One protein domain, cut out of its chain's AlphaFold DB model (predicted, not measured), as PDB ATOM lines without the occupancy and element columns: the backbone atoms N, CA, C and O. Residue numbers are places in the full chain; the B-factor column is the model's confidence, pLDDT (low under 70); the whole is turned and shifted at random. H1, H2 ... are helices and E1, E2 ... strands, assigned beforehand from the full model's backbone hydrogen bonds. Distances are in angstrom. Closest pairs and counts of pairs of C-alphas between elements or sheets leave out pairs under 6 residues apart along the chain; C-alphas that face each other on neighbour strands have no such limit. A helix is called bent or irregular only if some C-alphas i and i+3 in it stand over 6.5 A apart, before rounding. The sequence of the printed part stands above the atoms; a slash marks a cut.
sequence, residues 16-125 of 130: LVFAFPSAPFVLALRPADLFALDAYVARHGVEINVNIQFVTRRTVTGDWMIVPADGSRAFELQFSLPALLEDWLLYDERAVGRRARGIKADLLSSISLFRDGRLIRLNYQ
ATOM      1  N   LEU A  16     110.928  82.802 143.094       78.00
ATOM      2  CA  LEU A  16     110.511  82.463 144.460       78.00
ATOM      3  C   LEU A  16     109.509  83.489 144.999       78.00
ATOM      4  O   LEU A  16     109.685  84.698 144.869       78.00
ATOM      5  N   VAL A  17     108.459  82.993 145.647       85.62
ATOM      6  CA  VAL A  17     107.457  83.801 146.342       85.62
ATOM      7  C   VAL A  17     107.536  83.483 147.825       85.62
ATOM      8  O   VAL A  17     107.350  82.340 148.236       85.62
ATOM      9  N   PHE A  18     107.798  84.498 148.642       86.81
ATOM     10  CA  PHE A  18     107.789  84.335 150.089       86.81
ATOM     11  C   PHE A  18     106.368  84.406 150.629       86.81
ATOM     12  O   PHE A  18     105.597  85.316 150.308       86.81
ATOM     13  N   ALA A  19     106.045  83.430 151.460       86.62
ATOM     14  CA  ALA A  19     104.749  83.261 152.066       86.62
ATOM     15  C   ALA A  19     104.865  83.226 153.591       86.62
ATOM     16  O   ALA A  19     105.762  82.612 154.167       86.62
ATOM     17  N   PHE A  20     103.919  83.891 154.230       87.19
ATOM     18  CA  PHE A  20     103.852  84.168 155.652       87.19
ATOM     19  C   PHE A  20     102.583  83.500 156.195       87.19
ATOM     20  O   PHE A  20     101.492  84.081 156.114       87.19
ATOM     21  N   PRO A  21     102.678  82.245 156.661       82.69
ATOM     22  CA  PRO A  21     101.594  81.599 157.390       82.69
ATOM     23  C   PRO A  21     101.316  82.320 158.715       82.69
ATOM     24  O   PRO A  21     102.103  83.152 159.170       82.69
ATOM     25  N   SER A  22     100.224  81.962 159.389       77.31
ATOM     26  CA  SER A  22      99.926  82.396 160.764       77.31
ATOM     27  C   SER A  22     100.827  81.705 161.803       77.31
ATOM     28  O   SER A  22     100.364  81.217 162.831       77.31
ATOM     29  N   ALA A  23     102.126  81.628 161.516       71.00
ATOM     30  CA  ALA A  23     103.128  80.897 162.268       71.00
ATOM     31  C   ALA A  23     104.489  81.624 162.203       71.00
ATOM     32  O   ALA A  23     104.715  82.407 161.279       71.00
ATOM     33  N   PRO A  24     105.418  81.390 163.151       74.06
ATOM     34  CA  PRO A  24     106.677  82.135 163.254       74.06
ATOM     35  C   PRO A  24     107.747  81.631 162.267       74.06
ATOM     36  O   PRO A  24     108.880  81.351 162.648       74.06
ATOM     37  N   PHE A  25     107.388  81.463 160.996       75.75
ATOM     38  CA  PHE A  25     108.303  81.036 159.940       75.75
ATOM     39  C   PHE A  25     107.865  81.569 158.577       75.75
ATOM     40  O   PHE A  25     106.713  81.945 158.381       75.75
ATOM     41  N   VAL A  26     108.800  81.579 157.629       81.44
ATOM     42  CA  VAL A  26     108.557  81.971 156.236       81.44
ATOM     43  C   VAL A  26     108.654  80.733 155.357       81.44
ATOM     44  O   VAL A  26     109.570  79.925 155.506       81.44
ATOM     45  N   LEU A  27     107.708  80.587 154.436       82.81
ATOM     46  CA  LEU A  27     107.719  79.561 153.405       82.81
ATOM     47  C   LEU A  27     108.251  80.154 152.103       82.81
ATOM     48  O   LEU A  27     107.800  81.211 151.661       82.81
ATOM     49  N   ALA A  28     109.194  79.460 151.476       84.38
ATOM     50  CA  ALA A  28     109.605  79.751 150.111       84.38
ATOM     51  C   ALA A  28     108.728  78.928 149.164       84.38
ATOM     52  O   ALA A  28     108.862  77.706 149.086       84.38
ATOM     53  N   LEU A  29     107.808  79.597 148.474       86.62
ATOM     54  CA  LEU A  29     106.973  78.992 147.449       86.62
ATOM     55  C   LEU A  29     107.666  79.117 146.094       86.62
ATOM     56  O   LEU A  29     108.178  80.175 145.732       86.62
ATOM     57  N   ARG A  30     107.627  78.040 145.322       86.69
ATOM     58  CA  ARG A  30     108.046  77.971 143.928       86.69
ATOM     59  C   ARG A  30     106.805  77.770 143.065       86.69
ATOM     60  O   ARG A  30     106.291  76.652 142.993       86.69
ATOM     61  N   PRO A  31     106.287  78.824 142.431       86.19
ATOM     62  CA  PRO A  31     105.181  78.687 141.503       86.19
ATOM     63  C   PRO A  31     105.647  77.955 140.245       86.19
ATOM     64  O   PRO A  31     106.758  78.184 139.768       86.19
ATOM     65  N   ALA A  32     104.795  77.087 139.703       84.81
ATOM     66  CA  ALA A  32     105.040  76.459 138.407       84.81
ATOM     67  C   ALA A  32     105.014  77.497 137.271       84.81
ATOM     68  O   ALA A  32     105.820  77.430 136.348       84.81
ATOM     69  N   ASP A  33     104.112  78.476 137.382       85.56
ATOM     70  CA  ASP A  33     103.974  79.608 136.473       85.56
ATOM     71  C   ASP A  33     103.527  80.844 137.275       85.56
ATOM     72  O   ASP A  33     102.465  80.852 137.905       85.56
ATOM     73  N   LEU A  34     104.363  81.887 137.280       84.62
ATOM     74  CA  LEU A  34     104.059  83.153 137.949       84.62
ATOM     75  C   LEU A  34     102.899  83.900 137.293       84.62
ATOM     76  O   LEU A  34     102.081  84.497 137.990       84.62
ATOM     77  N   PHE A  35     102.830  83.872 135.965       87.62
ATOM     78  CA  PHE A  35     101.814  84.589 135.210       87.62
ATOM     79  C   PHE A  35     100.438  83.967 135.438       87.62
ATOM     80  O   PHE A  35      99.444  84.678 135.577       87.62
ATOM     81  N   ALA A  36     100.378  82.639 135.561       88.12
ATOM     82  CA  ALA A  36      99.153  81.930 135.915       88.12
ATOM     83  C   ALA A  36      98.616  82.356 137.292       88.12
ATOM     84  O   ALA A  36      97.411  82.580 137.439       88.12
ATOM     85  N   LEU A  37      99.503  82.535 138.282       86.19
ATOM     86  CA  LEU A  37      99.136  83.050 139.602       86.19
ATOM     87  C   LEU A  37      98.595  84.485 139.512       86.19
ATOM     88  O   LEU A  37      97.514  84.757 140.037       86.19
ATOM     89  N   ASP A  38      99.294  85.385 138.817       89.06
ATOM     90  CA  ASP A  38      98.871  86.784 138.659       89.06
ATOM     91  C   ASP A  38      97.526  86.892 137.932       89.06
ATOM     92  O   ASP A  38      96.621  87.603 138.375       89.06
ATOM     93  N   ALA A  39      97.352  86.130 136.851       90.44
ATOM     94  CA  ALA A  39      96.106  86.068 136.100       90.44
ATOM     95  C   ALA A  39      94.959  85.485 136.935       90.44
ATOM     96  O   ALA A  39      93.801  85.866 136.753       90.44
ATOM     97  N   TYR A  40      95.239  84.543 137.837       89.25
ATOM     98  CA  TYR A  40      94.235  84.017 138.757       89.25
ATOM     99  C   TYR A  40      93.824  85.074 139.790       89.25
ATOM    100  O   TYR A  40      92.633  85.335 139.954       89.25
ATOM    101  N   VAL A  41      94.788  85.749 140.419       89.81
ATOM    102  CA  VAL A  41      94.538  86.834 141.389       89.81
ATOM    103  C   VAL A  41      93.770  87.988 140.742       89.81
ATOM    104  O   VAL A  41      92.833  88.520 141.330       89.81
ATOM    105  N   ALA A  42      94.115  88.366 139.511       89.50
ATOM    106  CA  ALA A  42      93.415  89.422 138.783       89.50
ATOM    107  C   ALA A  42      91.939  89.081 138.511       89.50
ATOM    108  O   ALA A  42      91.104  89.982 138.473       89.50
ATOM    109  N   ARG A  43      91.612  87.792 138.339       89.75
ATOM    110  CA  ARG A  43      90.246  87.314 138.068       89.75
ATOM    111  C   ARG A  43      89.420  87.070 139.329       89.75
ATOM    112  O   ARG A  43      88.226  87.343 139.321       89.75
ATOM    113  N   HIS A  44      90.036  86.544 140.385       86.94
ATOM    114  CA  HIS A  44      89.338  86.079 141.591       86.94
ATOM    115  C   HIS A  44      89.517  86.999 142.808       86.94
ATOM    116  O   HIS A  44      88.835  86.818 143.814       86.94
ATOM    117  N   GLY A  45      90.394  88.000 142.717       89.06
ATOM    118  CA  GLY A  45      90.743  88.887 143.821       89.06
ATOM    119  C   GLY A  45      91.928  88.382 144.645       89.06
ATOM    120  O   GLY A  45      92.597  87.405 144.308       89.06
ATOM    121  N   VAL A  46      92.213  89.094 145.738       88.56
ATOM    122  CA  VAL A  46      93.381  88.839 146.598       88.56
ATOM    123  C   VAL A  46      93.138  87.782 147.673       88.56
ATOM    124  O   VAL A  46      94.099  87.309 148.269       88.56
ATOM    125  N   GLU A  47      91.888  87.392 147.923       90.69
ATOM    126  CA  GLU A  47      91.540  86.321 148.859       90.69
ATOM    127  C   GLU A  47      91.200  85.053 148.078       90.69
ATOM    128  O   GLU A  47      90.166  84.967 147.417       90.69
ATOM    129  N   ILE A  48      92.088  84.066 148.130       89.75
ATOM    130  CA  ILE A  48      92.004  82.862 147.305       89.75
ATOM    131  C   ILE A  48      91.884  81.641 148.198       89.75
ATOM    132  O   ILE A  48      92.729  81.393 149.053       89.75
ATOM    133  N   ASN A  49      90.864  80.829 147.951       90.62
ATOM    134  CA  ASN A  49      90.738  79.531 148.595       90.62
ATOM    135  C   ASN A  49      91.655  78.508 147.915       90.62
ATOM    136  O   ASN A  49      91.618  78.353 146.691       90.62
ATOM    137  N   VAL A  50      92.453  77.788 148.704       88.31
ATOM    138  CA  VAL A  50      93.434  76.810 148.218       88.31
ATOM    139  C   VAL A  50      93.346  75.479 148.956       88.31
ATOM    140  O   VAL A  50      92.987  75.416 150.127       88.31
ATOM    141  N   ASN A  51      93.750  74.413 148.279       83.56
ATOM    142  CA  ASN A  51      94.029  73.108 148.856       83.56
ATOM    143  C   ASN A  51      95.544  72.907 148.948       83.56
ATOM    144  O   ASN A  51      96.285  73.270 148.034       83.56
ATOM    145  N   ILE A  52      95.993  72.266 150.024       79.50
ATOM    146  CA  ILE A  52      97.392  71.884 150.225       79.50
ATOM    147  C   ILE A  52      97.494  70.363 150.103       79.50
ATOM    148  O   ILE A  52      96.771  69.625 150.774       79.50
ATOM    149  N   GLN A  53      98.376  69.894 149.228       76.62
ATOM    150  CA  GLN A  53      98.570  68.485 148.895       76.62
ATOM    151  C   GLN A  53     100.019  68.080 149.168       76.62
ATOM    152  O   GLN A  53     100.941  68.839 148.882       76.62
ATOM    153  N   PHE A  54     100.223  66.882 149.711       69.12
ATOM    154  CA  PHE A  54     101.560  66.326 149.920       69.12
ATOM    155  C   PHE A  54     101.979  65.504 148.698       69.12
ATOM    156  O   PHE A  54     101.278  64.556 148.333       69.12
ATOM    157  N   VAL A  55     103.111  65.839 148.074       67.06
ATOM    158  CA  VAL A  55     103.674  65.097 146.941       67.06
ATOM    159  C   VAL A  55     104.825  64.232 147.450       67.06
ATOM    160  O   VAL A  55     105.919  64.702 147.753       67.06
ATOM    161  N   THR A  56     104.594  62.924 147.555       54.59
ATOM    162  CA  THR A  56     105.625  61.984 148.009       54.59
ATOM    163  C   THR A  56     106.655  61.736 146.903       54.59
ATOM    164  O   THR A  56     106.337  61.084 145.904       54.59
ATOM    165  N   ARG A  57     107.906  62.171 147.092       51.69
ATOM    166  CA  ARG A  57     109.073  61.688 146.330       51.69
ATOM    167  C   ARG A  57     109.983  60.892 147.271       51.69
ATOM    168  O   ARG A  57     110.200  61.272 148.410       51.69
ATOM    169  N   ARG A  58     110.444  59.724 146.815       46.53
ATOM    170  CA  ARG A  58     110.886  58.575 147.637       46.53
ATOM    171  C   ARG A  58     112.122  58.749 148.549       46.53
ATOM    172  O   ARG A  58     112.471  57.769 149.197       46.53
ATOM    173  N   THR A  59     112.791  59.899 148.633       44.16
ATOM    174  CA  THR A  59     114.118  59.968 149.300       44.16
ATOM    175  C   THR A  59     114.480  61.288 149.985       44.16
ATOM    176  O   THR A  59     115.489  61.334 150.680       44.16
ATOM    177  N   VAL A  60     113.672  62.337 149.850       44.03
ATOM    178  CA  VAL A  60     113.799  63.595 150.604       44.03
ATOM    179  C   VAL A  60     112.385  63.990 150.998       44.03
ATOM    180  O   VAL A  60     111.443  63.703 150.256       44.03
ATOM    181  N   THR A  61     112.218  64.545 152.191       49.41
ATOM    182  CA  THR A  61     110.912  64.913 152.715       49.41
ATOM    183  C   THR A  61     110.122  65.757 151.712       49.41
ATOM    184  O   THR A  61     110.668  66.594 150.993       49.41
ATOM    185  N   GLY A  62     108.841  65.399 151.596       52.69
ATOM    186  CA  GLY A  62     108.019  65.621 150.416       52.69
ATOM    187  C   GLY A  62     107.733  67.083 150.107       52.69
ATOM    188  O   GLY A  62     107.359  67.867 150.980       52.69
ATOM    189  N   ASP A  63     107.845  67.399 148.820       67.88
ATOM    190  CA  ASP A  63     107.372  68.648 148.250       67.88
ATOM    191  C   ASP A  63     105.860  68.767 148.512       67.88
ATOM    192  O   ASP A  63     105.058  67.908 148.141       67.88
ATOM    193  N   TRP A  64     105.446  69.831 149.183       77.81
ATOM    194  CA  TRP A  64     104.045  70.204 149.307       77.81
ATOM    195  C   TRP A  64     103.639  71.051 148.112       77.81
ATOM    196  O   TRP A  64     104.447  71.775 147.535       77.81
ATOM    197  N   MET A  65     102.366  70.977 147.750       82.31
ATOM    198  CA  MET A  65     101.808  71.711 146.628       82.31
ATOM    199  C   MET A  65     100.517  72.408 147.038       82.31
ATOM    200  O   MET A  65      99.598  71.783 147.565       82.31
ATOM    201  N   ILE A  66     100.451  73.708 146.782       85.94
ATOM    202  CA  ILE A  66      99.263  74.539 146.934       85.94
ATOM    203  C   ILE A  66      98.597  74.650 145.570       85.94
ATOM    204  O   ILE A  66      99.242  75.032 144.594       85.94
ATOM    205  N   VAL A  67      97.309  74.337 145.513       89.00
ATOM    206  CA  VAL A  67      96.481  74.445 144.308       89.00
ATOM    207  C   VAL A  67      95.165  75.151 144.643       89.00
ATOM    208  O   VAL A  67      94.726  75.077 145.791       89.00
ATOM    209  N   PRO A  68      94.496  75.810 143.684       89.56
ATOM    210  CA  PRO A  68      93.142  76.328 143.861       89.56
ATOM    211  C   PRO A  68      92.169  75.313 144.476       89.56
ATOM    212  O   PRO A  68      92.182  74.123 144.138       89.56
ATOM    213  N   ALA A  69      91.295  75.785 145.369       86.88
ATOM    214  CA  ALA A  69      90.280  74.942 145.999       86.88
ATOM    215  C   ALA A  69      89.158  74.514 145.036       86.88
ATOM    216  O   ALA A  69      88.498  73.506 145.281       86.88
ATOM    217  N   ASP A  70      88.982  75.237 143.928       83.69
ATOM    218  CA  ASP A  70      87.977  74.979 142.888       83.69
ATOM    219  C   ASP A  70      88.289  73.754 142.001       83.69
ATOM    220  O   ASP A  70      87.501  73.400 141.126       83.69
ATOM    221  N   GLY A  71      89.438  73.100 142.210       77.62
ATOM    222  CA  GLY A  71      89.866  71.929 141.446       77.62
ATOM    223  C   GLY A  71      90.415  72.239 140.050       77.62
ATOM    224  O   GLY A  71      90.855  71.315 139.369       77.62
ATOM    225  N   SER A  72      90.460  73.510 139.637       80.75
ATOM    226  CA  SER A  72      90.913  73.936 138.305       80.75
ATOM    227  C   SER A  72      92.402  73.697 138.049       80.75
ATOM    228  O   SER A  72      92.820  73.670 136.894       80.75
ATOM    229  N   ARG A  73      93.213  73.565 139.115       82.88
ATOM    230  CA  ARG A  73      94.690  73.600 139.055       82.88
ATOM    231  C   ARG A  73      95.220  74.795 138.246       82.88
ATOM    232  O   ARG A  73      96.279  74.718 137.638       82.88
ATOM    233  N   ALA A  74      94.491  75.913 138.252       86.38
ATOM    234  CA  ALA A  74      94.835  77.098 137.470       86.38
ATOM    235  C   ALA A  74      96.178  77.741 137.860       86.38
ATOM    236  O   ALA A  74      96.740  78.484 137.064       86.38
ATOM    237  N   PHE A  75      96.692  77.458 139.057       87.69
ATOM    238  CA  PHE A  75      98.079  77.704 139.438       87.69
ATOM    239  C   PHE A  75      98.551  76.591 140.381       87.69
ATOM    240  O   PHE A  75      97.739  75.939 141.041       87.69
ATOM    241  N   GLU A  76      99.863  76.398 140.481       89.06
ATOM    242  CA  GLU A  76     100.466  75.443 141.413       89.06
ATOM    243  C   GLU A  76     101.663  76.099 142.109       89.06
ATOM    244  O   GLU A  76     102.525  76.674 141.443       89.06
ATOM    245  N   LEU A  77     101.717  76.028 143.442       87.06
ATOM    246  CA  LEU A  77     102.825  76.553 144.249       87.06
ATOM    247  C   LEU A  77     103.460  75.412 145.032       87.06
ATOM    248  O   LEU A  77     102.822  74.824 145.901       87.06
ATOM    249  N   GLN A  78     104.714  75.103 144.738       85.81
ATOM    250  CA  GLN A  78     105.458  74.048 145.414       85.81
ATOM    251  C   GLN A  78     106.244  74.624 146.587       85.81
ATOM    252  O   GLN A  78     106.801  75.713 146.479       85.81
ATOM    253  N   PHE A  79     106.326  73.912 147.701       83.12
ATOM    254  CA  PHE A  79     107.176  74.308 148.820       83.12
ATOM    255  C   PHE A  79     107.626  73.098 149.623       83.12
ATOM    256  O   PHE A  79     106.918  72.102 149.724       83.12
ATOM    257  N   SER A  80     108.795  73.201 150.237       75.06
ATOM    258  CA  SER A  80     109.264  72.243 151.233       75.06
ATOM    259  C   SER A  80     109.020  72.806 152.626       75.06
ATOM    260  O   SER A  80     109.177  74.012 152.846       75.06
ATOM    261  N   LEU A  81     108.672  71.947 153.581       71.81
ATOM    262  CA  LEU A  81     108.651  72.370 154.975       71.81
ATOM    263  C   LEU A  81     110.088  72.391 155.510       71.81
ATOM    264  O   LEU A  81     110.884  71.518 155.180       71.81
ATOM    265  N   PRO A  82     110.467  73.399 156.310       65.88
ATOM    266  CA  PRO A  82     111.751  73.374 156.996       65.88
ATOM    267  C   PRO A  82     111.890  72.093 157.830       65.88
ATOM    268  O   PRO A  82     110.958  71.745 158.551       65.88
ATOM    269  N   ALA A  83     113.052  71.433 157.799       63.19
ATOM    270  CA  ALA A  83     113.295  70.177 158.530       63.19
ATOM    271  C   ALA A  83     112.945  70.267 160.031       63.19
ATOM    272  O   ALA A  83     112.399  69.335 160.611       63.19
ATOM    273  N   LEU A  84     113.157  71.439 160.645       58.00
ATOM    274  CA  LEU A  84     112.787  71.712 162.039       58.00
ATOM    275  C   LEU A  84     111.266  71.625 162.286       58.00
ATOM    276  O   LEU A  84     110.820  71.244 163.366       58.00
ATOM    277  N   LEU A  85     110.465  71.982 161.279       60.94
ATOM    278  CA  LEU A  85     109.017  71.804 161.288       60.94
ATOM    279  C   LEU A  85     108.632  70.380 160.907       60.94
ATOM    280  O   LEU A  85     107.652  69.892 161.443       60.94
ATOM    281  N   GLU A  86     109.367  69.702 160.027       58.22
ATOM    282  CA  GLU A  86     109.109  68.293 159.698       58.22
ATOM    283  C   GLU A  86     109.241  67.406 160.929       58.22
ATOM    284  O   GLU A  86     108.322  66.645 161.219       58.22
ATOM    285  N   ASP A  87     110.301  67.588 161.714       54.34
ATOM    286  CA  ASP A  87     110.465  66.900 162.990       54.34
ATOM    287  C   ASP A  87     109.334  67.263 163.954       54.34
ATOM    288  O   ASP A  87     108.729  66.377 164.543       54.34
ATOM    289  N   TRP A  88     108.940  68.534 164.060       51.28
ATOM    290  CA  TRP A  88     107.795  68.921 164.893       51.28
ATOM    291  C   TRP A  88     106.458  68.323 164.405       51.28
ATOM    292  O   TRP A  88     105.617  67.915 165.205       51.28
ATOM    293  N   LEU A  89     106.266  68.202 163.090       52.78
ATOM    294  CA  LEU A  89     105.068  67.649 162.459       52.78
ATOM    295  C   LEU A  89     105.006  66.119 162.543       52.78
ATOM    296  O   LEU A  89     103.890  65.590 162.550       52.78
ATOM    297  N   LEU A  90     106.155  65.433 162.567       51.28
ATOM    298  CA  LEU A  90     106.298  63.971 162.561       51.28
ATOM    299  C   LEU A  90     106.501  63.384 163.968       51.28
ATOM    300  O   LEU A  90     106.005  62.293 164.255       51.28
ATOM    301  N   TYR A  91     107.176  64.100 164.873       43.22
ATOM    302  CA  TYR A  91     107.420  63.669 166.256       43.22
ATOM    303  C   TYR A  91     106.121  63.632 167.080       43.22
ATOM    304  O   TYR A  91     105.948  62.773 167.944       43.22
ATOM    305  N   ASP A  92     105.155  64.494 166.751       43.84
ATOM    306  CA  ASP A  92     103.886  64.635 167.479       43.84
ATOM    307  C   ASP A  92     102.770  63.670 166.997       43.84
ATOM    308  O   ASP A  92     101.688  63.571 167.587       43.84
ATOM    309  N   GLU A  93     103.021  62.881 165.939       44.81
ATOM    310  CA  GLU A  93     102.061  61.878 165.443       44.81
ATOM    311  C   GLU A  93     101.905  60.680 166.387       44.81
ATOM    312  O   GLU A  93     100.866  60.016 166.375       44.81
ATOM    313  N   ARG A  94     102.899  60.421 167.246       45.41
ATOM    314  CA  ARG A  94     102.889  59.270 168.161       45.41
ATOM    315  C   ARG A  94     102.131  59.514 169.472       45.41
ATOM    316  O   ARG A  94     101.869  58.541 170.172       45.41
ATOM    317  N   ALA A  95     101.726  60.751 169.786       41.72
ATOM    318  CA  ALA A  95     101.031  61.060 171.044       41.72
ATOM    319  C   ALA A  95      99.709  61.850 170.905       41.72
ATOM    320  O   ALA A  95      98.852  61.724 171.779       41.72
ATOM    321  N   VAL A  96      99.475  62.636 169.837       42.94
ATOM    322  CA  VAL A  96      98.351  63.609 169.814       42.94
ATOM    323  C   VAL A  96      97.695  63.785 168.423       42.94
ATOM    324  O   VAL A  96      97.375  64.889 167.979       42.94
ATOM    325  N   GLY A  97      97.412  62.691 167.708       45.38
ATOM    326  CA  GLY A  97      96.996  62.711 166.290       45.38
ATOM    327  C   GLY A  97      95.743  63.534 165.901       45.38
ATOM    328  O   GLY A  97      95.606  63.914 164.736       45.38
ATOM    329  N   ARG A  98      94.830  63.859 166.832       42.75
ATOM    330  CA  ARG A  98      93.645  64.706 166.543       42.75
ATOM    331  C   ARG A  98      93.866  66.199 166.792       42.75
ATOM    332  O   ARG A  98      93.345  67.011 166.035       42.75
ATOM    333  N   ARG A  99      94.647  66.564 167.815       42.66
ATOM    334  CA  ARG A  99      94.903  67.971 168.172       42.66
ATOM    335  C   ARG A  99      95.963  68.580 167.254       42.66
ATOM    336  O   ARG A  99      95.773  69.688 166.767       42.66
ATOM    337  N   ALA A 100      96.991  67.802 166.913       42.81
ATOM    338  CA  ALA A 100      98.041  68.211 165.987       42.81
ATOM    339  C   ALA A 100      97.510  68.456 164.562       42.81
ATOM    340  O   ALA A 100      97.878  69.444 163.941       42.81
ATOM    341  N   ARG A 101      96.576  67.640 164.040       48.31
ATOM    342  CA  ARG A 101      95.918  67.924 162.740       48.31
ATOM    343  C   ARG A 101      95.117  69.227 162.738       48.31
ATOM    344  O   ARG A 101      95.053  69.877 161.699       48.31
ATOM    345  N   GLY A 102      94.510  69.583 163.872       47.16
ATOM    346  CA  GLY A 102      93.839  70.870 164.060       47.16
ATOM    347  C   GLY A 102      94.835  72.016 163.955       47.16
ATOM    348  O   GLY A 102      94.719  72.826 163.049       47.16
ATOM    349  N   ILE A 103      95.901  71.971 164.758       48.81
ATOM    350  CA  ILE A 103      96.957  72.994 164.774       48.81
ATOM    351  C   ILE A 103      97.654  73.116 163.407       48.81
ATOM    352  O   ILE A 103      97.914  74.223 162.955       48.81
ATOM    353  N   LYS A 104      97.900  72.008 162.692       55.97
ATOM    354  CA  LYS A 104      98.438  72.015 161.314       55.97
ATOM    355  C   LYS A 104      97.520  72.771 160.346       55.97
ATOM    356  O   LYS A 104      97.992  73.577 159.550       55.97
ATOM    357  N   ALA A 105      96.216  72.504 160.425       57.94
ATOM    358  CA  ALA A 105      95.216  73.190 159.616       57.94
ATOM    359  C   ALA A 105      95.029  74.653 160.039       57.94
ATOM    360  O   ALA A 105      94.698  75.457 159.181       57.94
ATOM    361  N   ASP A 106      95.263  74.987 161.309       59.56
ATOM    362  CA  ASP A 106      95.138  76.344 161.845       59.56
ATOM    363  C   ASP A 106      96.366  77.204 161.502       59.56
ATOM    364  O   ASP A 106      96.221  78.359 161.115       59.56
ATOM    365  N   LEU A 107      97.582  76.653 161.557       62.16
ATOM    366  CA  LEU A 107      98.816  77.381 161.227       62.16
ATOM    367  C   LEU A 107      98.954  77.657 159.725       62.16
ATOM    368  O   LEU A 107      99.453  78.710 159.334       62.16
ATOM    369  N   LEU A 108      98.488  76.725 158.889       69.31
ATOM    370  CA  LEU A 108      98.403  76.893 157.435       69.31
ATOM    371  C   LEU A 108      97.006  77.348 156.981       69.31
ATOM    372  O   LEU A 108      96.741  77.351 155.782       69.31
ATOM    373  N   SER A 109      96.119  77.727 157.914       75.19
ATOM    374  CA  SER A 109      94.741  78.155 157.607       75.19
ATOM    375  C   SER A 109      94.711  79.381 156.706       75.19
ATOM    376  O   SER A 109      93.859  79.491 155.829       75.19
ATOM    377  N   SER A 110      95.665  80.282 156.916       81.31
ATOM    378  CA  SER A 110      95.845  81.504 156.156       81.31
ATOM    379  C   SER A 110      97.330  81.708 155.903       81.31
ATOM    380  O   SER A 110      98.136  81.802 156.830       81.31
ATOM    381  N   ILE A 111      97.686  81.807 154.630       87.50
ATOM    382  CA  ILE A 111      99.041  82.056 154.159       87.50
ATOM    383  C   ILE A 111      99.009  83.358 153.370       87.50
ATOM    384  O   ILE A 111      98.340  83.456 152.348       87.50
ATOM    385  N   SER A 112      99.725  84.372 153.840       89.88
ATOM    386  CA  SER A 112      99.819  85.649 153.131       89.88
ATOM    387  C   SER A 112     101.070  85.676 152.265       89.88
ATOM    388  O   SER A 112     102.134  85.287 152.722       89.88
ATOM    389  N   LEU A 113     100.980  86.153 151.034       89.06
ATOM    390  CA  LEU A 113     102.132  86.391 150.169       89.06
ATOM    391  C   LEU A 113     102.053  87.800 149.595       89.06
ATOM    392  O   LEU A 113     100.967  88.319 149.343       89.06
ATOM    393  N   PHE A 114     103.207  88.435 149.425       83.62
ATOM    394  CA  PHE A 114     103.285  89.780 148.869       83.62
ATOM    395  C   PHE A 114     103.819  89.719 147.444       83.62
ATOM    396  O   PHE A 114     104.871  89.125 147.198       83.62
ATOM    397  N   ARG A 115     103.083  90.307 146.503       82.38
ATOM    398  CA  ARG A 115     103.392  90.239 145.073       82.38
ATOM    399  C   ARG A 115     102.816  91.444 144.350       82.38
ATOM    400  O   ARG A 115     101.660  91.786 144.563       82.38
ATOM    401  N   ASP A 116     103.641  92.084 143.524       79.44
ATOM    402  CA  ASP A 116     103.268  93.261 142.725       79.44
ATOM    403  C   ASP A 116     102.542  94.360 143.535       79.44
ATOM    404  O   ASP A 116     101.481  94.862 143.173       79.44
ATOM    405  N   GLY A 117     103.062  94.669 144.729       79.81
ATOM    406  CA  GLY A 117     102.458  95.662 145.624       79.81
ATOM    407  C   GLY A 117     101.164  95.214 146.319       79.81
ATOM    408  O   GLY A 117     100.566  96.000 147.056       79.81
ATOM    409  N   ARG A 118     100.715  93.971 146.113       83.81
ATOM    410  CA  ARG A 118      99.469  93.422 146.658       83.81
ATOM    411  C   ARG A 118      99.753  92.353 147.703       83.81
ATOM    412  O   ARG A 118     100.593  91.473 147.516       83.81
ATOM    413  N   LEU A 119      98.998  92.411 148.795       87.81
ATOM    414  CA  LEU A 119      98.920  91.325 149.762       87.81
ATOM    415  C   LEU A 119      97.869  90.328 149.278       87.81
ATOM    416  O   LEU A 119      96.681  90.637 149.276       87.81
ATOM    417  N   ILE A 120      98.308  89.144 148.872       91.19
ATOM    418  CA  ILE A 120      97.442  88.025 148.505       91.19
ATOM    419  C   ILE A 120      97.337  87.105 149.715       91.19
ATOM    420  O   ILE A 120      98.342  86.751 150.329       91.19
ATOM    421  N   ARG A 121      96.120  86.702 150.060       91.44
ATOM    422  CA  ARG A 121      95.834  85.778 151.150       91.44
ATOM    423  C   ARG A 121      95.296  84.474 150.584       91.44
ATOM    424  O   ARG A 121      94.239  84.439 149.961       91.44
ATOM    425  N   LEU A 122      96.036  83.402 150.822       90.00
ATOM    426  CA  LEU A 122      95.639  82.042 150.509       90.00
ATOM    427  C   LEU A 122      94.979  81.437 151.747       90.00
ATOM    428  O   LEU A 122      95.637  81.218 152.763       90.00
ATOM    429  N   ASN A 123      93.685  81.171 151.658       89.38
ATOM    430  CA  ASN A 123      92.910  80.546 152.716       89.38
ATOM    431  C   ASN A 123      92.846  79.044 152.445       89.38
ATOM    432  O   ASN A 123      92.285  78.608 151.437       89.38
ATOM    433  N   TYR A 124      93.432  78.243 153.328       84.31
ATOM    434  CA  TYR A 124      93.364  76.796 153.204       84.31
ATOM    435  C   TYR A 124      91.935  76.317 153.446       84.31
ATOM    436  O   TYR A 124      91.356  76.505 154.518       84.31
ATOM    437  N   GLN A 125      91.380  75.642 152.448       80.38
ATOM    438  CA  GLN A 125      90.147  74.894 152.578       80.38
ATOM    439  C   GLN A 125      90.482  73.417 152.722       80.38
ATOM    440  O   GLN A 125      91.278  72.851 151.976       80.38
TER     441      GLN A 125
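AT A GLANCE: This is residues 16 to 125 of the 130 residues of an uncharacterized protein of Frankia soli (UniProt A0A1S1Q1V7). Seven strands form a small closed barrel, with helix H1 outside it at one end and two helices, H2 and H3, running out from the other end and back. The turn between these two helices sticks out where residues 94 to 99 stand free, and the helices at the two ends make the length of the whole. The printed part has 110 residues, with elements in the order E1 E2 H1 E3 E4 E5 H2 H3 E6 E7. Round the mixed barrel run E1, E2, E5, E4, E3, E7, E6 and back to E1, each pair antiparallel but for E3 and E7, which are parallel. The class is mixed, helices and strands, and the whole is compact, with a radius of gyration of the C-alphas of 14.2 A, yet elongated, with spans of 44 by 27 by 25 A.

IN THESE COORDINATES: Of the barrel strands, E1 is residues 17 to 21, beginning at C-alpha 17 (107.457, 83.801, 146.342), and E2 is residues 27 to 31. E3, residues 47 to 55, is the longest strand, 24.5 A from first to last C-alpha. E4 is residues 63 to 68, 16.8 A long, and E5 is the three residues 77 to 79. E6, residues 110 to 115, measures 16.0 A, and E7, residues 118 to 124, measures 18.9 A and ends at C-alpha 124 (93.364, 76.796, 153.204). H1 is residues 34 to 44, 15.4 A long. H2, residues 83 to 94, is 17.9 A long and ends at C-alpha 94 (102.889, 59.270, 168.161); it is irregular, but only just, with C-alphas 91 and 94 6.6 A apart. H3, residues 97 to 107, is 15.6 A long.

HOW THE PARTS SIT: E3, E4 and E5 are a meander, each strand the antiparallel neighbour of the one before. In the hairpin of E3 and E4, N 53 and O 65 are 2.8 A apart, within hydrogen-bond range. In the hairpin of E4 and E5, N 66 and O 77 are 2.8 A apart. E5 and E2 are antiparallel, with N 30 and O 78 at 2.7 A. E1 and E2 form a hairpin, with N 19 and O 27 at 2.8 A. The pairing of E1 is staggered: residues 17 to 19 pair with E2 and residues 19 to 21 with E6, where N 20 and O 112 are 2.7 A apart. E6 and E7 form a hairpin, with N 113 and O 120 at 2.8 A. E7 and E3 are parallel, with N 48 and O 121 at 2.8 A. H1 is on the barrel, outside it, at a height over the sheet of 8.3 A; its closest C-alphas to E3 are those of Val 41 and Ile 48, 7.6 A apart. H3 is on the barrel too, and its closest C-alphas to E1 are those of Leu 107 and Pro 21, 6.3 A apart. H2 is not on the barrel. H2 and H3 form a helical hairpin and only just touch, with 3 pairs of C-alphas within 8 A, made by residues 89 to 93 of H2 alone; the closest are those of Asp 92 and Ala 100, 7.0 A apart. They run opposite ways at a shallow tilt of 31 degrees. H1 is apart from H2 and from H3. Each O i to N i+4 pair is within hydrogen-bond range in H1, against 5 of 8 in H2 and 5 of 7 in H3.

THE WHOLE: The two C-alphas farthest apart are those of Ala 42 and Ala 95, 43.6 A. The printed part has no cut and no long link. The links E3 to E4 and E4 to E5 are short, and the others are tight. The mean pLDDT of the printed part is 73.9; residues 54 to 63 and 82 to 108 are under 70, with means of 52 in H2 and 50 in H3.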